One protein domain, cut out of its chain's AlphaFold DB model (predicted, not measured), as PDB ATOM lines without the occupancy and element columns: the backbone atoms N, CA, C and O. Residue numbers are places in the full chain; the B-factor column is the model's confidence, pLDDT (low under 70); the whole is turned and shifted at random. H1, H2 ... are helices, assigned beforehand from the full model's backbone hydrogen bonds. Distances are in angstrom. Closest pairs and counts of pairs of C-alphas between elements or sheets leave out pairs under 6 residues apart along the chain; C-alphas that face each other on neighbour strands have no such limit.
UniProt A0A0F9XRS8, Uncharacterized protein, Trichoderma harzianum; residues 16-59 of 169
ATOM      1  N   GLY A  16      12.846 -20.871  10.845       85.88
ATOM      2  CA  GLY A  16      11.953 -20.637  11.972       85.88
ATOM      3  C   GLY A  16      12.425 -21.325  13.243       85.88
ATOM      4  O   GLY A  16      13.404 -22.075  13.243       85.88
ATOM      5  N   SER A  17      11.722 -21.054  14.343       88.56
ATOM      6  CA  SER A  17      12.019 -21.696  15.620       88.56
ATOM      7  C   SER A  17      11.640 -23.172  15.587       88.56
ATOM      8  O   SER A  17      10.502 -23.530  15.285       88.56
ATOM      9  N   LEU A  18      12.561 -24.040  16.003       90.44
ATOM     10  CA  LEU A  18      12.285 -25.471  16.106       90.44
ATOM     11  C   LEU A  18      11.231 -25.784  17.178       90.44
ATOM     12  O   LEU A  18      10.518 -26.776  17.058       90.44
ATOM     13  N   SER A  19      11.097 -24.932  18.200       89.50
ATOM     14  CA  SER A  19      10.024 -25.061  19.192       89.50
ATOM     15  C   SER A  19       8.639 -24.854  18.577       89.50
ATOM     16  O   SER A  19       7.697 -25.521  18.986       89.50
ATOM     17  N   PHE A  20       8.524 -23.989  17.564       91.75
ATOM     18  CA  PHE A  20       7.278 -23.772  16.835       91.75
ATOM     19  C   PHE A  20       6.931 -24.981  15.959       91.75
ATOM     20  O   PHE A  20       5.827 -25.507  16.055       91.75
ATOM     21  N   PHE A  21       7.890 -25.493  15.185       88.38
ATOM     22  CA  PHE A  21       7.671 -26.687  14.357       88.38
ATOM     23  C   PHE A  21       7.381 -27.954  15.175       88.38
ATOM     24  O   PHE A  21       6.769 -28.888  14.676       88.38
ATOM     25  N   ARG A  22       7.806 -27.992  16.442       91.25
ATOM     26  CA  ARG A  22       7.491 -29.075  17.386       91.25
ATOM     27  C   ARG A  22       6.275 -28.783  18.262       91.25
ATOM     28  O   ARG A  22       5.934 -29.620  19.091       91.25
ATOM     29  N   SER A  23       5.644 -27.621  18.118       93.12
ATOM     30  CA  SER A  23       4.467 -27.273  18.911       93.12
ATOM     31  C   SER A  23       3.305 -28.213  18.602       93.12
ATOM     32  O   SER A  23       3.182 -28.713  17.482       93.12
ATOM     33  N   GLN A  24       2.443 -28.436  19.594       93.38
ATOM     34  CA  GLN A  24       1.286 -29.311  19.433       93.38
ATOM     35  C   GLN A  24       0.359 -28.803  18.322       93.38
ATOM     36  O   GLN A  24      -0.031 -29.572  17.458       93.38
ATOM     37  N   SER A  25       0.134 -27.489  18.245       89.69
ATOM     38  CA  SER A  25      -0.696 -26.867  17.207       89.69
ATOM     39  C   SER A  25      -0.189 -27.137  15.785       89.69
ATOM     40  O   SER A  25      -0.982 -27.388  14.879       89.69
ATOM     41  N   HIS A  26       1.134 -27.120  15.575       91.31
ATOM     42  CA  HIS A  26       1.724 -27.468  14.280       91.31
ATOM     43  C   HIS A  26       1.517 -28.949  13.945       91.31
ATOM     44  O   HIS A  26       1.169 -29.278  12.810       91.31
ATOM     45  N   GLN A  27       1.701 -29.831  14.931       91.00
ATOM     46  CA  GLN A  27       1.524 -31.275  14.764       91.00
ATOM     47  C   GLN A  27       0.061 -31.652  14.520       91.00
ATOM     48  O   GLN A  27      -0.212 -32.454  13.635       91.00
ATOM     49  N   ASP A  28      -0.881 -31.049  15.241       91.38
ATOM     50  CA  ASP A  28      -2.313 -31.312  15.089       91.38
ATOM     51  C   ASP A  28      -2.805 -30.900  13.702       91.38
ATOM     52  O   ASP A  28      -3.501 -31.667  13.038       91.38
ATOM     53  N   LEU A  29      -2.378 -29.725  13.220       88.50
ATOM     54  CA  LEU A  29      -2.664 -29.287  11.856       88.50
ATOM     55  C   LEU A  29      -2.060 -30.251  10.829       88.50
ATOM     56  O   LEU A  29      -2.737 -30.637   9.881       88.50
ATOM     57  N   PHE A  30      -0.802 -30.653  11.015       86.56
ATOM     58  CA  PHE A  30      -0.141 -31.599  10.118       86.56
ATOM     59  C   PHE A  30      -0.892 -32.935  10.059       86.56
ATOM     60  O   PHE A  30      -1.218 -33.402   8.972       86.56
ATOM     61  N   ASN A  31      -1.236 -33.501  11.217       88.19
ATOM     62  CA  ASN A  31      -1.962 -34.764  11.326       88.19
ATOM     63  C   ASN A  31      -3.367 -34.672  10.723       88.19
ATOM     64  O   ASN A  31      -3.821 -35.616  10.088       88.19
ATOM     65  N   HIS A  32      -4.051 -33.538  10.889       87.25
ATOM     66  CA  HIS A  32      -5.356 -33.308  10.277       87.25
ATOM     67  C   HIS A  32      -5.268 -33.294   8.745       87.25
ATOM     68  O   HIS A  32      -6.078 -33.928   8.072       87.25
ATOM     69  N   LEU A  33      -4.279 -32.593   8.184       81.31
ATOM     70  CA  LEU A  33      -4.072 -32.521   6.733       81.31
ATOM     71  C   LEU A  33      -3.614 -33.864   6.145       81.31
ATOM     72  O   LEU A  33      -4.007 -34.217   5.033       81.31
ATOM     73  N   ASP A  34      -2.822 -34.624   6.902       80.62
ATOM     74  CA  ASP A  34      -2.407 -35.983   6.550       80.62
ATOM     75  C   ASP A  34      -3.596 -36.956   6.562       80.62
ATOM     76  O   ASP A  34      -3.842 -37.660   5.583       80.62
ATOM     77  N   ALA A  35      -4.417 -36.918   7.617       83.25
ATOM     78  CA  ALA A  35      -5.618 -37.741   7.750       83.25
ATOM     79  C   ALA A  35      -6.694 -37.410   6.705       83.25
ATOM     80  O   ALA A  35      -7.405 -38.304   6.246       83.25
ATOM     81  N   ALA A  36      -6.800 -36.143   6.293       76.50
ATOM     82  CA  ALA A  36      -7.694 -35.713   5.219       76.50
ATOM     83  C   ALA A  36      -7.267 -36.236   3.831       76.50
ATOM     84  O   ALA A  36      -7.997 -36.055   2.859       76.50
ATOM     85  N   GLY A  37      -6.090 -36.869   3.713       62.94
ATOM     86  CA  GLY A  37      -5.511 -37.302   2.438       62.94
ATOM     87  C   GLY A  37      -5.069 -36.137   1.547       62.94
ATOM     88  O   GLY A  37      -4.610 -36.357   0.423       62.94
ATOM     89  N   ASP A  38      -5.167 -34.903   2.048       59.28
ATOM     90  CA  ASP A  38      -5.061 -33.685   1.248       59.28
ATOM     91  C   ASP A  38      -3.605 -33.343   0.888       59.28
ATOM     92  O   ASP A  38      -3.323 -32.629  -0.066       59.28
ATOM     93  N   LEU A  39      -2.635 -33.951   1.583       56.28
ATOM     94  CA  LEU A  39      -1.214 -33.883   1.215       56.28
ATOM     95  C   LEU A  39      -0.895 -34.636  -0.091       56.28
ATOM     96  O   LEU A  39       0.186 -34.456  -0.663       56.28
ATOM     97  N   THR A  40      -1.800 -35.500  -0.568       52.28
ATOM     98  CA  THR A  40      -1.649 -36.210  -1.848       52.28
ATOM     99  C   THR A  40      -2.311 -35.480  -3.013       52.28
ATOM    100  O   THR A  40      -1.800 -35.572  -4.133       52.28
ATOM    101  N   SER A  41      -3.360 -34.692  -2.753       50.81
ATOM    102  CA  SER A  41      -3.957 -33.768  -3.713       50.81
ATOM    103  C   SER A  41      -3.030 -32.575  -3.937       50.81
ATOM    104  O   SER A  41      -2.634 -31.840  -3.038       50.81
ATOM    105  N   GLN A  42      -2.666 -32.389  -5.198       49.19
ATOM    106  CA  GLN A  42      -1.716 -31.397  -5.700       49.19
ATOM    107  C   GLN A  42      -1.840 -29.953  -5.142       49.19
ATOM    108  O   GLN A  42      -0.792 -29.339  -4.960       49.19
ATOM    109  N   PRO A  43      -3.030 -29.401  -4.810       52.41
ATOM    110  CA  PRO A  43      -3.150 -28.009  -4.361       52.41
ATOM    111  C   PRO A  43      -2.520 -27.711  -2.995       52.41
ATOM    112  O   PRO A  43      -1.998 -26.616  -2.792       52.41
ATOM    113  N   LEU A  44      -2.549 -28.660  -2.051       49.44
ATOM    114  CA  LEU A  44      -2.015 -28.427  -0.708       49.44
ATOM    115  C   LEU A  44      -0.497 -28.632  -0.652       49.44
ATOM    116  O   LEU A  44       0.163 -28.029   0.181       49.44
ATOM    117  N   ARG A  45       0.088 -29.415  -1.571       50.38
ATOM    118  CA  ARG A  45       1.555 -29.500  -1.699       50.38
ATOM    119  C   ARG A  45       2.185 -28.154  -2.059       50.38
ATOM    120  O   ARG A  45       3.304 -27.881  -1.626       50.38
ATOM    121  N   ASP A  46       1.467 -27.329  -2.818       52.81
ATOM    122  CA  ASP A  46       1.934 -26.003  -3.236       52.81
ATOM    123  C   ASP A  46       1.908 -24.993  -2.073       52.81
ATOM    124  O   ASP A  46       2.709 -24.054  -2.029       52.81
ATOM    125  N   MET A  47       1.053 -25.217  -1.068       59.59
ATOM    126  CA  MET A  47       1.103 -24.501   0.205       59.59
ATOM    127  C   MET A  47       1.970 -25.259   1.212       59.59
ATOM    128  O   MET A  47       1.564 -26.252   1.803       59.59
ATOM    129  N   ALA A  48       3.167 -24.746   1.494       74.38
ATOM    130  CA  ALA A  48       3.978 -25.297   2.571       74.38
ATOM    131  C   ALA A  48       3.183 -25.276   3.894       74.38
ATOM    132  O   ALA A  48       2.856 -24.204   4.407       74.38
ATOM    133  N   VAL A  49       2.897 -26.452   4.469       81.56
ATOM    134  CA  VAL A  49       2.267 -26.611   5.797       81.56
ATOM    135  C   VAL A  49       2.930 -25.718   6.861       81.56
ATOM    136  O   VAL A  49       2.206 -25.064   7.614       81.56
ATOM    137  N   PRO A  50       4.274 -25.571   6.890       84.31
ATOM    138  CA  PRO A  50       4.958 -24.554   7.693       84.31
ATOM    139  C   PRO A  50       4.423 -23.126   7.543       84.31
ATOM    140  O   PRO A  50       4.268 -22.424   8.538       84.31
ATOM    141  N   THR A  51       4.111 -22.697   6.320       82.19
ATOM    142  CA  THR A  51       3.603 -21.352   6.018       82.19
ATOM    143  C   THR A  51       2.176 -21.166   6.521       82.19
ATOM    144  O   THR A  51       1.894 -20.161   7.174       82.19
ATOM    145  N   ILE A  52       1.287 -22.136   6.268       83.38
ATOM    146  CA  ILE A  52      -0.092 -22.098   6.785       83.38
ATOM    147  C   ILE A  52      -0.057 -22.065   8.313       83.38
ATOM    148  O   ILE A  52      -0.645 -21.186   8.939       83.38
ATOM    149  N   SER A  53       0.694 -22.990   8.904       88.81
ATOM    150  CA  SER A  53       0.820 -23.112  10.349       88.81
ATOM    151  C   SER A  53       1.353 -21.827  10.983       88.81
ATOM    152  O   SER A  53       0.787 -21.344  11.962       88.81
ATOM    153  N   ALA A  54       2.405 -21.230  10.413       88.31
ATOM    154  CA  ALA A  54       2.958 -19.972  10.906       88.31
ATOM    155  C   ALA A  54       1.931 -18.839  10.807       88.31
ATOM    156  O   ALA A  54       1.771 -18.073  11.749       88.31
ATOM    157  N   SER A  55       1.187 -18.758   9.703       85.31
ATOM    158  CA  SER A  55       0.145 -17.743   9.543       85.31
ATOM    159  C   SER A  55      -1.024 -17.905  10.520       85.31
ATOM    160  O   SER A  55      -1.678 -16.912  10.825       85.31
ATOM    161  N   MET A  56      -1.316 -19.127  10.974       86.06
ATOM    162  CA  MET A  56      -2.435 -19.418  11.880       86.06
ATOM    163  C   MET A  56      -2.067 -19.256  13.355       86.06
ATOM    164  O   MET A  56      -2.869 -18.749  14.136       86.06
ATOM    165  N   PHE A  57      -0.871 -19.699  13.744       91.38
ATOM    166  CA  PHE A  57      -0.499 -19.837  15.154       91.38
ATOM    167  C   PHE A  57       0.537 -18.819  15.624       91.38
ATOM    168  O   PHE A  57       0.799 -18.728  16.823       91.38
ATOM    169  N   LEU A  58       1.142 -18.054  14.713       88.44
ATOM    170  CA  LEU A  58       2.099 -17.016  15.069       88.44
ATOM    171  C   LEU A  58       1.523 -15.618  14.808       88.44
ATOM    172  O   LEU A  58       0.837 -15.394  13.809       88.44
ATOM    173  N   PRO A  59       1.839 -14.625  15.660       88.81
ATOM    174  CA  PRO A  59       1.519 -13.234  15.378       88.81
ATOM    175  C   PRO A  59       2.091 -12.801  14.025       88.81
ATOM    176  O   PRO A  59       3.252 -13.079  13.726       88.81
TER     177      PRO A  59
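Overview. This is residues 16 to 59 of the 169 residues of an uncharacterized protein of Trichoderma harzianum (UniProt A0A0F9XRS8). The chain folds back on itself: the longest helix, H2, leads one way, a turn holding the short helix H3 makes one end, and H4 comes back to meet the first half of H2 at a slant. H1, a single short turn, sits near the other end, beside H4 and the beginning of H2. The printed part has 44 residues with four named helices, H1, H2, H3 and H4 in chain order, and no named strand; the class is all helix. It is compact, with a radius of gyration of the C-alphas of 10.5 A, yet elongated, spanning 28 by 17 by 15 A.

Arrangement. Start at H2, residues 24 to 35, and look across to H4, residues 49 to 57. H2 touches H4 with residues 25 to 30 alone; the closest C-alphas, of His 26 and Ser 53, are 5.9 A apart. The two run opposite ways at a steep tilt of 48 degrees. H1, residues 18 to 21, is close to H2 but not clearly touching, the closest C-alphas being those of Phe 20 and His 26, 7.1 A apart. H1 is likewise close to H4 but not clearly touching, with the C-alphas of Phe 21 and Pro 50 closest at 7.5 A. H3, residues 42 to 46, is apart from H1 and H2, and H3 and H4 meet only through their link. Every O i to N i+4 pair is within hydrogen-bond range in H2 and H4, H1 is too short for such a pair, and H3 has 0 of 1, with 0 of 2 O i to N i+3 pairs.

Along the chain. Find C-alpha 24 at (1.286, -29.311, 19.433); from there H2 runs 16.0 A to C-alpha 35 at (-5.618, -37.741, 7.750). H4 runs 11.9 A, ending at C-alpha 57 at (-0.499, -19.837, 15.154). H1 measures 5.1 A and H3 7.0 A from first to last C-alpha.

Size, cuts and confidence. The C-alphas farthest apart, of Thr 40 and Pro 59, are 28.9 A apart. The printed part has no cut; the links H1 to H2 and H3 to H4 are tight, and H2 to H3 is short. Look at the B-factor column for residues 37 to 47, which are under 70; the mean pLDDT of the printed part is 78.8.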